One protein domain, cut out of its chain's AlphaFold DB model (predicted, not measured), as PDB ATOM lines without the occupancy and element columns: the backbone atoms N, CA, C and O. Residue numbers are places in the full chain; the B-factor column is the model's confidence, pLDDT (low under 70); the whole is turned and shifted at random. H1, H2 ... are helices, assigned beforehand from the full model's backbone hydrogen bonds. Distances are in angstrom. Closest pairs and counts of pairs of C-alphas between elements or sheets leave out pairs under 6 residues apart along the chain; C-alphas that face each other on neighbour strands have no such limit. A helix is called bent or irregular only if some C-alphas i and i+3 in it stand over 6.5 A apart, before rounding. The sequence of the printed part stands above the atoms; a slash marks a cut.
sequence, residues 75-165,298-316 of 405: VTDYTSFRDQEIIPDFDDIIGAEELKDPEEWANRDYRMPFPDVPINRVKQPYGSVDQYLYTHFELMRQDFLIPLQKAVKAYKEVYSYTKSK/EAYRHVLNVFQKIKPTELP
ATOM      1  N   VAL A  75      28.210 -18.222  28.724       65.56
ATOM      2  CA  VAL A  75      26.962 -18.556  29.419       65.56
ATOM      3  C   VAL A  75      25.919 -18.776  28.334       65.56
ATOM      4  O   VAL A  75      25.415 -17.835  27.728       65.56
ATOM      5  N   THR A  76      25.681 -20.043  28.028       72.38
ATOM      6  CA  THR A  76      24.784 -20.480  26.967       72.38
ATOM      7  C   THR A  76      23.367 -20.457  27.508       72.38
ATOM      8  O   THR A  76      23.019 -21.222  28.409       72.38
ATOM      9  N   ASP A  77      22.549 -19.551  26.979       81.62
ATOM     10  CA  ASP A  77      21.121 -19.553  27.263       81.62
ATOM     11  C   ASP A  77      20.472 -20.731  26.529       81.62
ATOM     12  O   ASP A  77      20.210 -20.681  25.325       81.62
ATOM     13  N   TYR A  78      20.199 -21.797  27.278       82.56
ATOM     14  CA  TYR A  78      19.543 -23.003  26.778       82.56
ATOM     15  C   TYR A  78      18.073 -22.799  26.380       82.56
ATOM     16  O   TYR A  78      17.422 -23.775  26.026       82.56
ATOM     17  N   THR A  79      17.520 -21.584  26.448       84.81
ATOM     18  CA  THR A  79      16.151 -21.275  25.999       84.81
ATOM     19  C   THR A  79      16.085 -20.536  24.661       84.81
ATOM     20  O   THR A  79      15.045 -20.601  24.007       84.81
ATOM     21  N   SER A  80      17.202 -19.952  24.210       85.19
ATOM     22  CA  SER A  80      17.329 -19.183  22.954       85.19
ATOM     23  C   SER A  80      16.824 -19.917  21.703       85.19
ATOM     24  O   SER A  80      16.178 -19.313  20.850       85.19
ATOM     25  N   PHE A  81      17.027 -21.237  21.631       84.88
ATOM     26  CA  PHE A  81      16.633 -22.071  20.488       84.88
ATOM     27  C   PHE A  81      15.129 -22.051  20.153       84.88
ATOM     28  O   PHE A  81      14.728 -22.454  19.059       84.88
ATOM     29  N   ARG A  82      14.278 -21.614  21.095       86.38
ATOM     30  CA  ARG A  82      12.821 -21.533  20.905       86.38
ATOM     31  C   ARG A  82      12.396 -20.433  19.940       86.38
ATOM     32  O   ARG A  82      11.438 -20.646  19.204       86.38
ATOM     33  N   ASP A  83      13.115 -19.313  19.946       87.00
ATOM     34  CA  ASP A  83      12.806 -18.119  19.150       87.00
ATOM     35  C   ASP A  83      13.684 -18.014  17.886       87.00
ATOM     36  O   ASP A  83      13.482 -17.144  17.042       87.00
ATOM     37  N   GLN A  84      14.657 -18.916  17.745       85.19
ATOM     38  CA  GLN A  84      15.595 -19.003  16.628       85.19
ATOM     39  C   GLN A  84      14.910 -19.495  15.344       85.19
ATOM     40  O   GLN A  84      14.125 -20.449  15.358       85.19
ATOM     41  N   GLU A  85      15.235 -18.889  14.203       84.94
ATOM     42  CA  GLU A  85      14.688 -19.327  12.919       84.94
ATOM     43  C   GLU A  85      15.224 -20.712  12.511       84.94
ATOM     44  O   GLU A  85      16.402 -21.038  12.677       84.94
ATOM     45  N   ILE A  86      14.325 -21.547  11.979       84.62
ATOM     46  CA  ILE A  86      14.653 -22.880  11.442       84.62
ATOM     47  C   ILE A  86      15.274 -22.766  10.045       84.62
ATOM     48  O   ILE A  86      16.082 -23.607   9.657       84.62
ATOM     49  N   ILE A  87      14.862 -21.761   9.274       85.06
ATOM     50  CA  ILE A  87      15.415 -21.476   7.950       85.06
ATOM     51  C   ILE A  87      16.756 -20.765   8.185       85.06
ATOM     52  O   ILE A  87      16.790 -19.822   8.973       85.06
ATOM     53  N   PRO A  88      17.855 -21.230   7.575       83.81
ATOM     54  CA  PRO A  88      19.173 -20.651   7.803       83.81
ATOM     55  C   PRO A  88      19.335 -19.309   7.085       83.81
ATOM     56  O   PRO A  88      18.655 -19.049   6.092       83.81
ATOM     57  N   ASP A  89      20.254 -18.476   7.562       82.88
ATOM     58  CA  ASP A  89      20.576 -17.194   6.931       82.88
ATOM     59  C   ASP A  89      21.727 -17.295   5.904       82.88
ATOM     60  O   ASP A  89      22.394 -18.328   5.775       82.88
ATOM     61  N   PHE A  90      22.006 -16.194   5.199       80.12
ATOM     62  CA  PHE A  90      23.199 -16.022   4.369       80.12
ATOM     63  C   PHE A  90      24.476 -16.367   5.148       80.12
ATOM     64  O   PHE A  90      25.296 -17.161   4.679       80.12
ATOM     65  N   ASP A  91      24.622 -15.834   6.364       80.38
ATOM     66  CA  ASP A  91      25.806 -16.062   7.193       80.38
ATOM     67  C   ASP A  91      25.910 -17.512   7.705       80.38
ATOM     68  O   ASP A  91      27.018 -18.036   7.815       80.38
ATOM     69  N   ASP A  92      24.790 -18.217   7.907       80.12
ATOM     70  CA  ASP A  92      24.806 -19.644   8.268       80.12
ATOM     71  C   ASP A  92      25.341 -20.535   7.128       80.12
ATOM     72  O   ASP A  92      25.945 -21.583   7.375       80.12
ATOM     73  N   ILE A  93      25.109 -20.151   5.866       80.31
ATOM     74  CA  ILE A  93      25.466 -20.955   4.683       80.31
ATOM     75  C   ILE A  93      26.808 -20.525   4.070       80.31
ATOM     76  O   ILE A  93      27.560 -21.371   3.581       80.31
ATOM     77  N   ILE A  94      27.115 -19.224   4.073       75.62
ATOM     78  CA  ILE A  94      28.288 -18.624   3.413       75.62
ATOM     79  C   ILE A  94      29.261 -18.007   4.426       75.62
ATOM     80  O   ILE A  94      30.473 -18.082   4.220       75.62
ATOM     81  N   GLY A  95      28.745 -17.417   5.507       59.59
ATOM     82  CA  GLY A  95      29.529 -16.748   6.552       59.59
ATOM     83  C   GLY A  95      30.238 -17.692   7.529       59.59
ATOM     84  O   GLY A  95      31.112 -17.237   8.268       59.59
ATOM     85  N   ALA A  96      29.925 -18.993   7.505       57.91
ATOM     86  CA  ALA A  96      30.565 -20.023   8.321       57.91
ATOM     87  C   ALA A  96      32.098 -20.019   8.148       57.91
ATOM     88  O   ALA A  96      32.660 -20.560   7.191       57.91
ATOM     89  N   GLU A  97      32.779 -19.402   9.116       50.53
ATOM     90  CA  GLU A  97      34.222 -19.137   9.099       50.53
ATOM     91  C   GLU A  97      35.057 -20.433   9.022       50.53
ATOM     92  O   GLU A  97      36.157 -20.441   8.466       50.53
ATOM     93  N   GLU A  98      34.454 -21.550   9.441       51.59
ATOM     94  CA  GLU A  98      34.932 -22.936   9.334       51.59
ATOM     95  C   GLU A  98      35.270 -23.405   7.904       51.59
ATOM     96  O   GLU A  98      35.932 -24.428   7.729       51.59
ATOM     97  N   LEU A  99      34.813 -22.699   6.864       48.69
ATOM     98  CA  LEU A  99      35.069 -23.065   5.466       48.69
ATOM     99  C   LEU A  99      36.317 -22.408   4.862       48.69
ATOM    100  O   LEU A  99      36.681 -22.782   3.737       48.69
ATOM    101  N   LYS A 100      36.953 -21.457   5.568       46.56
ATOM    102  CA  LYS A 100      38.068 -20.648   5.045       46.56
ATOM    103  C   LYS A 100      39.349 -21.445   4.807       46.56
ATOM    104  O   LYS A 100      40.033 -21.143   3.833       46.56
ATOM    105  N   ASP A 101      39.642 -22.463   5.620       49.62
ATOM    106  CA  ASP A 101      40.896 -23.217   5.514       49.62
ATOM    107  C   ASP A 101      40.687 -24.738   5.322       49.62
ATOM    108  O   ASP A 101      40.391 -25.473   6.271       49.62
ATOM    109  N   PRO A 102      40.812 -25.253   4.078       53.03
ATOM    110  CA  PRO A 102      40.729 -26.686   3.798       53.03
ATOM    111  C   PRO A 102      41.776 -27.533   4.535       53.03
ATOM    112  O   PRO A 102      41.527 -28.719   4.764       53.03
ATOM    113  N   GLU A 103      42.930 -26.961   4.902       54.34
ATOM    114  CA  GLU A 103      44.017 -27.700   5.556       54.34
ATOM    115  C   GLU A 103      43.743 -27.955   7.043       54.34
ATOM    116  O   GLU A 103      44.062 -29.040   7.541       54.34
ATOM    117  N   GLU A 104      43.088 -27.025   7.749       55.00
ATOM    118  CA  GLU A 104      42.633 -27.269   9.123       55.00
ATOM    119  C   GLU A 104      41.595 -28.394   9.159       55.00
ATOM    120  O   GLU A 104      41.704 -29.314   9.972       55.00
ATOM    121  N   TRP A 105      40.624 -28.378   8.238       54.81
ATOM    122  CA  TRP A 105      39.590 -29.413   8.176       54.81
ATOM    123  C   TRP A 105      40.153 -30.795   7.810       54.81
ATOM    124  O   TRP A 105      39.758 -31.796   8.406       54.81
ATOM    125  N   ALA A 106      41.107 -30.867   6.875       56.00
ATOM    126  CA  ALA A 106      41.746 -32.126   6.481       56.00
ATOM    127  C   ALA A 106      42.600 -32.756   7.599       56.00
ATOM    128  O   ALA A 106      42.738 -33.980   7.643       56.00
ATOM    129  N   ASN A 107      43.155 -31.939   8.502       56.53
ATOM    130  CA  ASN A 107      43.976 -32.391   9.630       56.53
ATOM    131  C   ASN A 107      43.193 -32.573  10.945       56.53
ATOM    132  O   ASN A 107      43.743 -33.096  11.918       56.53
ATOM    133  N   ARG A 108      41.919 -32.167  11.005       57.47
ATOM    134  CA  ARG A 108      41.080 -32.300  12.203       57.47
ATOM    135  C   ARG A 108      40.639 -33.753  12.395       57.47
ATOM    136  O   ARG A 108      39.986 -34.336  11.532       57.47
ATOM    137  N   ASP A 109      40.942 -34.344  13.554       56.34
ATOM    138  CA  ASP A 109      40.347 -35.633  13.932       56.34
ATOM    139  C   ASP A 109      38.819 -35.459  14.014       56.34
ATOM    140  O   ASP A 109      38.329 -34.547  14.679       56.34
ATOM    141  N   TYR A 110      38.059 -36.359  13.385       59.56
ATOM    142  CA  TYR A 110      36.588 -36.391  13.384       59.56
ATOM    143  C   TYR A 110      35.967 -36.502  14.790       59.56
ATOM    144  O   TYR A 110      34.749 -36.431  14.950       59.56
ATOM    145  N   ARG A 111      36.798 -36.730  15.812       57.88
ATOM    146  CA  ARG A 111      36.441 -36.754  17.236       57.88
ATOM    147  C   ARG A 111      36.577 -35.402  17.934       57.88
ATOM    148  O   ARG A 111      36.113 -35.278  19.066       57.88
ATOM    149  N   MET A 112      37.239 -34.422  17.321       57.16
ATOM    150  CA  MET A 112      37.344 -33.079  17.883       57.16
ATOM    151  C   MET A 112      36.009 -32.347  17.709       57.16
ATOM    152  O   MET A 112      35.470 -32.336  16.603       57.16
ATOM    153  N   PRO A 113      35.465 -31.725  18.769       59.38
ATOM    154  CA  PRO A 113      34.237 -30.953  18.649       59.38
ATOM    155  C   PRO A 113      34.462 -29.749  17.732       59.38
ATOM    156  O   PRO A 113      35.529 -29.125  17.770       59.38
ATOM    157  N   PHE A 114      33.455 -29.426  16.921       61.59
ATOM    158  CA  PHE A 114      33.379 -28.151  16.209       61.59
ATOM    159  C   PHE A 114      33.334 -26.995  17.231       61.59
ATOM    160  O   PHE A 114      32.829 -27.201  18.341       61.59
ATOM    161  N   PRO A 115      33.869 -25.800  16.920       61.88
ATOM    162  CA  PRO A 115      33.657 -24.621  17.750       61.88
ATOM    163  C   PRO A 115      32.158 -24.283  17.745       61.88
ATOM    164  O   PRO A 115      31.462 -24.568  16.775       61.88
ATOM    165  N   ASP A 116      31.651 -23.736  18.848       68.50
ATOM    166  CA  ASP A 116      30.241 -23.362  19.072       68.50
ATOM    167  C   ASP A 116      29.152 -24.464  18.941       68.50
ATOM    168  O   ASP A 116      28.079 -24.297  19.522       68.50
ATOM    169  N   VAL A 117      29.401 -25.626  18.320       76.94
ATOM    170  CA  VAL A 117      28.430 -26.742  18.258       76.94
ATOM    171  C   VAL A 117      28.414 -27.542  19.578       76.94
ATOM    172  O   VAL A 117      29.459 -28.029  20.025       76.94
ATOM    173  N   PRO A 118      27.246 -27.762  20.216       83.06
ATOM    174  CA  PRO A 118      27.166 -28.499  21.474       83.06
ATOM    175  C   PRO A 118      27.384 -30.011  21.295       83.06
ATOM    176  O   PRO A 118      26.906 -30.640  20.355       83.06
ATOM    177  N   ILE A 119      28.079 -30.632  22.252       83.56
ATOM    178  CA  ILE A 119      28.433 -32.060  22.210       83.56
ATOM    179  C   ILE A 119      27.309 -32.921  22.805       83.56
ATOM    180  O   ILE A 119      26.911 -32.719  23.955       83.56
ATOM    181  N   ASN A 120      26.868 -33.956  22.079       86.44
ATOM    182  CA  ASN A 120      25.903 -34.930  22.600       86.44
ATOM    183  C   ASN A 120      26.486 -35.750  23.769       86.44
ATOM    184  O   ASN A 120      27.427 -36.535  23.611       86.44
ATOM    185  N   ARG A 121      25.881 -35.617  24.951       85.69
ATOM    186  CA  ARG A 121      26.259 -36.325  26.179       85.69
ATOM    187  C   ARG A 121      25.633 -37.720  26.244       85.69
ATOM    188  O   ARG A 121      24.679 -37.965  26.969       85.69
ATOM    189  N   VAL A 122      26.218 -38.678  25.526       81.94
ATOM    190  CA  VAL A 122      25.725 -40.074  25.495       81.94
ATOM    191  C   VAL A 122      25.953 -40.830  26.820       81.94
ATOM    192  O   VAL A 122      25.246 -41.787  27.119       81.94
ATOM    193  N   LYS A 123      26.956 -40.432  27.617       84.69
ATOM    194  CA  LYS A 123      27.383 -41.138  28.848       84.69
ATOM    195  C   LYS A 123      27.126 -40.368  30.149       84.69
ATOM    196  O   LYS A 123      27.540 -40.832  31.208       84.69
ATOM    197  N   GLN A 124      26.536 -39.178  30.079       87.19
ATOM    198  CA  GLN A 124      26.372 -38.276  31.222       87.19
ATOM    199  C   GLN A 124      24.999 -37.606  31.161       87.19
ATOM    200  O   GLN A 124      24.608 -37.190  30.072       87.19
ATOM    201  N   PRO A 125      24.288 -37.463  32.294       89.75
ATOM    202  CA  PRO A 125      23.010 -36.768  32.324       89.75
ATOM    203  C   PRO A 125      23.152 -35.302  31.904       89.75
ATOM    204  O   PRO A 125      24.204 -34.667  32.053       89.75
ATOM    205  N   TYR A 126      22.054 -34.757  31.396       90.12
ATOM    206  CA  TYR A 126      21.912 -33.335  31.117       90.12
ATOM    207  C   TYR A 126      21.466 -32.608  32.392       90.12
ATOM    208  O   TYR A 126      20.675 -33.133  33.172       90.12
ATOM    209  N   GLY A 127      21.972 -31.394  32.620       87.38
ATOM    210  CA  GLY A 127      21.658 -30.617  33.826       87.38
ATOM    211  C   GLY A 127      20.229 -30.063  33.843       87.38
ATOM    212  O   GLY A 127      19.692 -29.763  34.907       87.38
ATOM    213  N   SER A 128      19.600 -29.940  32.673       90.06
ATOM    214  CA  SER A 128      18.195 -29.568  32.524       90.06
ATOM    215  C   SER A 128      17.599 -30.151  31.242       90.06
ATOM    216  O   SER A 128      18.312 -30.568  30.326       90.06
ATOM    217  N   VAL A 129      16.266 -30.151  31.165       90.38
ATOM    218  CA  VAL A 129      15.535 -30.531  29.946       90.38
ATOM    219  C   VAL A 129      15.806 -29.537  28.816       90.38
ATOM    220  O   VAL A 129      15.985 -29.951  27.676       90.38
ATOM    221  N   ASP A 130      15.899 -28.243  29.126       90.75
ATOM    222  CA  ASP A 130      16.243 -27.208  28.151       90.75
ATOM    223  C   ASP A 130      17.655 -27.417  27.582       90.75
ATOM    224  O   ASP A 130      17.827 -27.342  26.373       90.75
ATOM    225  N   GLN A 131      18.642 -27.813  28.399       90.44
ATOM    226  CA  GLN A 131      19.985 -28.154  27.909       90.44
ATOM    227  C   GLN A 131      19.967 -29.371  26.968       90.44
ATOM    228  O   GLN A 131      20.692 -29.385  25.973       90.44
ATOM    229  N   TYR A 132      19.146 -30.386  27.259       91.25
ATOM    230  CA  TYR A 132      18.952 -31.530  26.363       91.25
ATOM    231  C   TYR A 132      18.339 -31.095  25.024       91.25
ATOM    232  O   TYR A 132      18.869 -31.456  23.973       91.25
ATOM    233  N   LEU A 133      17.259 -30.305  25.060       91.81
ATOM    234  CA  LEU A 133      16.556 -29.832  23.864       91.81
ATOM    235  C   LEU A 133      17.433 -28.910  23.014       91.81
ATOM    236  O   LEU A 133      17.576 -29.174  21.827       91.81
ATOM    237  N   TYR A 134      18.088 -27.918  23.624       91.12
ATOM    238  CA  TYR A 134      19.064 -27.038  22.977       91.12
ATOM    239  C   TYR A 134      20.160 -27.841  22.261       91.12
ATOM    240  O   TYR A 134      20.411 -27.644  21.077       91.12
ATOM    241  N   THR A 135      20.761 -28.814  22.960       90.38
ATOM    242  CA  THR A 135      21.838 -29.648  22.397       90.38
ATOM    243  C   THR A 135      21.372 -30.429  21.166       90.38
ATOM    244  O   THR A 135      22.084 -30.483  20.169       90.38
ATOM    245  N   HIS A 136      20.178 -31.030  21.210       90.88
ATOM    246  CA  HIS A 136      19.652 -31.812  20.086       90.88
ATOM    247  C   HIS A 136      19.109 -30.935  18.950       90.88
ATOM    248  O   HIS A 136      19.195 -31.343  17.795       90.88
ATOM    249  N   PHE A 137      18.589 -29.745  19.261       91.81
ATOM    250  CA  PHE A 137      18.172 -28.751  18.276       91.81
ATOM    251  C   PHE A 137      19.371 -28.265  17.458       91.81
ATOM    252  O   PHE A 137      19.356 -28.409  16.241       91.81
ATOM    253  N   GLU A 138      20.435 -27.793  18.113       89.38
ATOM    254  CA  GLU A 138      21.643 -27.304  17.432       89.38
ATOM    255  C   GLU A 138      22.360 -28.408  16.644       89.38
ATOM    256  O   GLU A 138      22.770 -28.195  15.507       89.38
ATOM    257  N   LEU A 139      22.438 -29.630  17.182       89.94
ATOM    258  CA  LEU A 139      22.989 -30.765  16.435       89.94
ATOM    259  C   LEU A 139      22.168 -31.100  15.182       89.94
ATOM    260  O   LEU A 139      22.750 -31.384  14.139       89.94
ATOM    261  N   MET A 140      20.833 -31.052  15.255       90.38
ATOM    262  CA  MET A 140      19.978 -31.251  14.078       90.38
ATOM    263  C   MET A 140      20.020 -30.071  13.104       90.38
ATOM    264  O   MET A 140      19.916 -30.295  11.899       90.38
ATOM    265  N   ARG A 141      20.188 -28.840  13.602       88.50
ATOM    266  CA  ARG A 141      20.402 -27.639  12.786       88.50
ATOM    267  C   ARG A 141      21.693 -27.775  11.978       88.50
ATOM    268  O   ARG A 141      21.667 -27.660  10.756       88.50
ATOM    269  N   GLN A 142      22.791 -28.140  12.637       86.06
ATOM    270  CA  GLN A 142      24.081 -28.344  11.981       86.06
ATOM    271  C   GLN A 142      24.063 -29.516  10.979       86.06
ATOM    272  O   GLN A 142      24.646 -29.410   9.901       86.06
ATOM    273  N   ASP A 143      23.356 -30.610  11.285       87.44
ATOM    274  CA  ASP A 143      23.231 -31.777  10.392       87.44
ATOM    275  C   ASP A 143      22.549 -31.435   9.050       87.44
ATOM    276  O   ASP A 143      22.959 -31.956   8.012       87.44
ATOM    277  N   PHE A 144      21.574 -30.510   9.031       86.75
ATOM    278  CA  PHE A 144      20.979 -30.030   7.772       86.75
ATOM    279  C   PHE A 144      21.775 -28.886   7.112       86.75
ATOM    280  O   PHE A 144      21.730 -28.752   5.888       86.75
ATOM    281  N   LEU A 145      22.513 -28.079   7.884       86.56
ATOM    282  CA  LEU A 145      23.358 -26.990   7.369       86.56
ATOM    283  C   LEU A 145      24.574 -27.497   6.586       86.56
ATOM    284  O   LEU A 145      24.869 -26.985   5.504       86.56
ATOM    285  N   ILE A 146      25.262 -28.522   7.099       85.12
ATOM    286  CA  ILE A 146      26.504 -29.050   6.509       85.12
ATOM    287  C   ILE A 146      26.345 -29.430   5.016       85.12
ATOM    288  O   ILE A 146      27.225 -29.078   4.223       85.12
ATOM    289  N   PRO A 147      25.274 -30.125   4.572       87.44
ATOM    290  CA  PRO A 147      25.029 -30.372   3.150       87.44
ATOM    291  C   PRO A 147      24.876 -29.102   2.301       87.44
ATOM    292  O   PRO A 147      25.414 -29.052   1.195       87.44
ATOM    293  N   LEU A 148      24.195 -28.068   2.809       88.25
ATOM    294  CA  LEU A 148      23.978 -26.797   2.100       88.25
ATOM    295  C   LEU A 148      25.290 -26.018   1.936       88.25
ATOM    296  O   LEU A 148      25.632 -25.595   0.830       88.25
ATOM    297  N   GLN A 149      26.073 -25.919   3.010       86.50
ATOM    298  CA  GLN A 149      27.414 -25.329   3.010       86.50
ATOM    299  C   GLN A 149      28.346 -26.034   2.007       86.50
ATOM    300  O   GLN A 149      29.002 -25.390   1.185       86.50
ATOM    301  N   LYS A 150      28.367 -27.377   2.012       85.31
ATOM    302  CA  LYS A 150      29.146 -28.184   1.053       85.31
ATOM    303  C   LYS A 150      28.685 -27.987  -0.391       85.31
ATOM    304  O   LYS A 150      29.531 -27.929  -1.282       85.31
ATOM    305  N   ALA A 151      27.377 -27.877  -0.624       87.19
ATOM    306  CA  ALA A 151      26.809 -27.610  -1.940       87.19
ATOM    307  C   ALA A 151      27.281 -26.255  -2.497       87.19
ATOM    308  O   ALA A 151      27.809 -26.208  -3.609       87.19
ATOM    309  N   VAL A 152      27.173 -25.177  -1.709       87.81
ATOM    310  CA  VAL A 152      27.626 -23.832  -2.114       87.81
ATOM    311  C   VAL A 152      29.143 -23.782  -2.310       87.81
ATOM    312  O   VAL A 152      29.603 -23.239  -3.314       87.81
ATOM    313  N   LYS A 153      29.937 -24.377  -1.408       84.50
ATOM    314  CA  LYS A 153      31.405 -24.397  -1.532       84.50
ATOM    315  C   LYS A 153      31.865 -25.116  -2.802       84.50
ATOM    316  O   LYS A 153      32.597 -24.528  -3.595       84.50
ATOM    317  N   ALA A 154      31.376 -26.333  -3.042       84.44
ATOM    318  CA  ALA A 154      31.728 -27.098  -4.239       84.44
ATOM    319  C   ALA A 154      31.273 -26.396  -5.535       84.44
ATOM    320  O   ALA A 154      31.958 -26.480  -6.554       84.44
ATOM    321  N   TYR A 155      30.152 -25.665  -5.498       85.88
ATOM    322  CA  TYR A 155      29.717 -24.830  -6.616       85.88
ATOM    323  C   TYR A 155      30.671 -23.649  -6.868       85.88
ATOM    324  O   TYR A 155      31.122 -23.463  -8.001       85.88
ATOM    325  N   LYS A 156      31.035 -22.886  -5.825       84.38
ATOM    326  CA  LYS A 156      31.975 -21.754  -5.924       84.38
ATOM    327  C   LYS A 156      33.355 -22.181  -6.422       84.38
ATOM    328  O   LYS A 156      33.937 -21.491  -7.257       84.38
ATOM    329  N   GLU A 157      33.859 -23.326  -5.961       81.81
ATOM    330  CA  GLU A 157      35.121 -23.905  -6.434       81.81
ATOM    331  C   GLU A 157      35.069 -24.144  -7.951       81.81
ATOM    332  O   GLU A 157      35.883 -23.583  -8.689       81.81
ATOM    333  N   VAL A 158      34.062 -24.875  -8.445       79.56
ATOM    334  CA  VAL A 158      33.869 -25.133  -9.887       79.56
ATOM    335  C   VAL A 158      33.720 -23.832 -10.680       79.56
ATOM    336  O   VAL A 158      34.393 -23.662 -11.699       79.56
ATOM    337  N   TYR A 159      32.908 -22.887 -10.199       79.12
ATOM    338  CA  TYR A 159      32.718 -21.592 -10.849       79.12
ATOM    339  C   TYR A 159      34.040 -20.813 -10.974       79.12
ATOM    340  O   TYR A 159      34.380 -20.333 -12.060       79.12
ATOM    341  N   SER A 160      34.852 -20.780  -9.911       76.75
ATOM    342  CA  SER A 160      36.164 -20.119  -9.916       76.75
ATOM    343  C   SER A 160      37.124 -20.709 -10.959       76.75
ATOM    344  O   SER A 160      37.795 -19.960 -11.670       76.75
ATOM    345  N   TYR A 161      37.120 -22.037 -11.142       70.50
ATOM    346  CA  TYR A 161      37.902 -22.690 -12.191       70.50
ATOM    347  C   TYR A 161      37.377 -22.354 -13.592       70.50
ATOM    348  O   TYR A 161      38.183 -22.059 -14.478       70.50
ATOM    349  N   THR A 162      36.055 -22.333 -13.808       66.12
ATOM    350  CA  THR A 162      35.472 -21.978 -15.120       66.12
ATOM    351  C   THR A 162      35.774 -20.539 -15.538       66.12
ATOM    352  O   THR A 162      36.022 -20.290 -16.710       66.12
ATOM    353  N   LYS A 163      35.872 -19.597 -14.590       63.75
ATOM    354  CA  LYS A 163      36.241 -18.193 -14.855       63.75
ATOM    355  C   LYS A 163      37.692 -18.020 -15.344       63.75
ATOM    356  O   LYS A 163      38.044 -16.946 -15.819       63.75
ATOM    357  N   SER A 164      38.532 -19.057 -15.228       58.06
ATOM    358  CA  SER A 164      39.960 -19.032 -15.603       58.06
ATOM    359  C   SER A 164      40.286 -19.627 -16.983       58.06
ATOM    360  O   SER A 164      41.432 -19.538 -17.427       58.06
ATOM    361  N   LYS A 165      39.313 -20.253 -17.660       54.19
ATOM    362  CA  LYS A 165      39.472 -20.853 -18.994       54.19
ATOM    363  C   LYS A 165      38.251 -20.537 -19.850       54.19
ATOM    364  O   LYS A 165      37.139 -20.821 -19.426       54.19
ATOM    365  N   GLU A 298      12.444 -30.932   4.909       85.56
ATOM    366  CA  GLU A 298      11.105 -30.994   5.521       85.56
ATOM    367  C   GLU A 298      11.029 -31.937   6.741       85.56
ATOM    368  O   GLU A 298      10.324 -31.654   7.715       85.56
ATOM    369  N   ALA A 299      11.817 -33.021   6.760       88.00
ATOM    370  CA  ALA A 299      11.911 -33.884   7.940       88.00
ATOM    371  C   ALA A 299      12.546 -33.159   9.141       88.00
ATOM    372  O   ALA A 299      12.025 -33.251  10.254       88.00
ATOM    373  N   TYR A 300      13.621 -32.394   8.921       89.75
ATOM    374  CA  TYR A 300      14.235 -31.565   9.961       89.75
ATOM    375  C   TYR A 300      13.296 -30.431  10.384       89.75
ATOM    376  O   TYR A 300      13.094 -30.236  11.581       89.75
ATOM    377  N   ARG A 301      12.638 -29.748   9.432       88.81
ATOM    378  CA  ARG A 301      11.670 -28.668   9.691       88.81
ATOM    379  C   ARG A 301      10.598 -29.105  10.686       88.81
ATOM    380  O   ARG A 301      10.313 -28.366  11.629       88.81
ATOM    381  N   HIS A 302      10.024 -30.299  10.519       90.50
ATOM    382  CA  HIS A 302       9.032 -30.835  11.454       90.50
ATOM    383  C   HIS A 302       9.614 -31.156  12.840       90.50
ATOM    384  O   HIS A 302       8.982 -30.822  13.843       90.50
ATOM    385  N   VAL A 303      10.798 -31.773  12.928       91.62
ATOM    386  CA  VAL A 303      11.399 -32.145  14.224       91.62
ATOM    387  C   VAL A 303      11.855 -30.912  15.011       91.62
ATOM    388  O   VAL A 303      11.542 -30.798  16.196       91.62
ATOM    389  N   LEU A 304      12.500 -29.947  14.352       91.62
ATOM    390  CA  LEU A 304      12.927 -28.681  14.957       91.62
ATOM    391  C   LEU A 304      11.718 -27.877  15.469       91.62
ATOM    392  O   LEU A 304      11.713 -27.446  16.621       91.62
ATOM    393  N   ASN A 305      10.634 -27.799  14.684       91.38
ATOM    394  CA  ASN A 305       9.356 -27.215  15.122       91.38
ATOM    395  C   ASN A 305       8.797 -27.874  16.394       91.38
ATOM    396  O   ASN A 305       8.192 -27.199  17.229       91.38
ATOM    397  N   VAL A 306       8.939 -29.196  16.528       91.50
ATOM    398  CA  VAL A 306       8.483 -29.936  17.712       91.50
ATOM    399  C   VAL A 306       9.366 -29.620  18.918       91.50
ATOM    400  O   VAL A 306       8.824 -29.359  19.991       91.50
ATOM    401  N   PHE A 307      10.692 -29.561  18.763       90.75
ATOM    402  CA  PHE A 307      11.592 -29.182  19.859       90.75
ATOM    403  C   PHE A 307      11.322 -27.770  20.389       90.75
ATOM    404  O   PHE A 307      11.251 -27.600  21.605       90.75
ATOM    405  N   GLN A 308      11.089 -26.785  19.516       90.88
ATOM    406  CA  GLN A 308      10.760 -25.412  19.930       90.88
ATOM    407  C   GLN A 308       9.462 -25.337  20.751       90.88
ATOM    408  O   GLN A 308       9.377 -24.599  21.733       90.88
ATOM    409  N   LYS A 309       8.453 -26.135  20.376       90.88
ATOM    410  CA  LYS A 309       7.111 -26.123  20.988       90.88
ATOM    411  C   LYS A 309       6.990 -26.991  22.246       90.88
ATOM    412  O   LYS A 309       6.051 -26.794  23.019       90.88
ATOM    413  N   ILE A 310       7.899 -27.943  22.472       91.19
ATOM    414  CA  ILE A 310       7.874 -28.812  23.658       91.19
ATOM    415  C   ILE A 310       8.214 -28.017  24.927       91.19
ATOM    416  O   ILE A 310       9.275 -27.397  25.058       91.19
ATOM    417  N   LYS A 311       7.324 -28.106  25.920       89.06
ATOM    418  CA  LYS A 311       7.593 -27.603  27.271       89.06
ATOM    419  C   LYS A 311       8.472 -28.587  28.052       89.06
ATOM    420  O   LYS A 311       8.246 -29.796  27.955       89.06
ATOM    421  N   PRO A 312       9.374 -28.112  28.932       86.62
ATOM    422  CA  PRO A 312      10.230 -28.972  29.760       86.62
ATOM    423  C   PRO A 312       9.487 -30.014  30.610       86.62
ATOM    424  O   PRO A 312      10.029 -31.072  30.926       86.62
ATOM    425  N   THR A 313       8.239 -29.722  30.983       87.19
ATOM    426  CA  THR A 313       7.356 -30.594  31.775       87.19
ATOM    427  C   THR A 313       6.646 -31.674  30.960       87.19
ATOM    428  O   THR A 313       6.128 -32.622  31.539       87.19
ATOM    429  N   GLU A 314       6.578 -31.518  29.638       88.69
ATOM    430  CA  GLU A 314       5.805 -32.372  28.724       88.69
ATOM    431  C   GLU A 314       6.704 -33.357  27.948       88.69
ATOM    432  O   GLU A 314       6.194 -34.181  27.190       88.69
ATOM    433  N   LEU A 315       8.032 -33.317  28.153       88.25
ATOM    434  CA  LEU A 315       8.980 -34.206  27.477       88.25
ATOM    435  C   LEU A 315       8.731 -35.686  27.854       88.25
ATOM    436  O   LEU A 315       8.933 -36.068  29.016       88.25
ATOM    437  N   PRO A 316       8.361 -36.559  26.896       85.75
ATOM    438  CA  PRO A 316       8.204 -37.982  27.162       85.75
ATOM    439  C   PRO A 316       9.558 -38.619  27.498       85.75
ATOM    440  O   PRO A 316      10.597 -38.230  26.975       85.75
TER     441      PRO A 316
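This is residues 75 to 165 and 298 to 316 of the 405 residues of the protein "Putative RNA helicase" of Mucor moelleri (UniProt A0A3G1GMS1). One long helix, H3, is the spine of this domain and makes its longest axis, with the shorter helix H4 packed beside its first half and running the opposite way, and the very short H1 packed on it near its middle. A wide loop holding the small helix H2 sticks out at residues 100 to 113, and residues 108 to 128 lead from H2 back to the start of H3; the far end of H3, with residues 163 to 165, sticks out too, at residues 154 to 165. The printed part has 110 residues with four named helices, in the order H1, H2, H3, H4, and no named strand; its class is all helix. It is loose, with a radius of gyration of the C-alphas of 16.9 A and spans of 61 by 29 by 24 A.

The printed part begins at Val 75, and residues 75 to 89 hold no named element. H1 is residues 90 to 93, with C-alpha 90 at (23.199, -16.022, 4.369). H2 is residues 102 to 107. After residues 108 to 128, which hold no named element, H3 takes residues 129 to 162, 50.0 A from C-alpha 129 at (15.535, -30.531, 29.946) to C-alpha 162. H3 has a kink of 27 degrees near residue 146; it is neither bent nor irregular, but only just: C-alphas 144 and 147 are 6.2 A apart. H4 is residues 298 to 309, 16.7 A long, ending with C-alpha 309 at (7.111, -26.123, 20.988).

H1 touches H3, which meets it with residues 145 to 152 alone; their closest C-alphas, those of Ile 93 and Gln 149, are 5.1 A apart. H3 touches H4 with residues 133 to 144 alone, and their closest C-alphas are those of Phe 137 and Leu 304, at 6.2 A. H3 and H4 run opposite ways at a shallow tilt of 33 degrees, only just short of steep. H2 is apart from H1, H3 and H4, and H1 is apart from H4. In H2 and H4 every O i to N i+4 pair is within hydrogen-bond range; in H3 28 of 30 are, and H1 is too short for such a pair.

The two C-alphas farthest apart, those of Lys 165 and Thr 313, are 60.9 A apart. Without the stretches that stand free, residues 100 to 113 and 154 to 165, the body has 84 residues and spans 41 by 26 by 22 A. The link from H1 to H2 is short and the link from H2 to H3 is long. Residues 166 to 297 are not printed, and C-alphas 165 and 298 are 38.8 A apart across the cut. The mean pLDDT of the printed part is 79.0; residue 75, residues 95 to 116 and residues 162 to 165 are under 70.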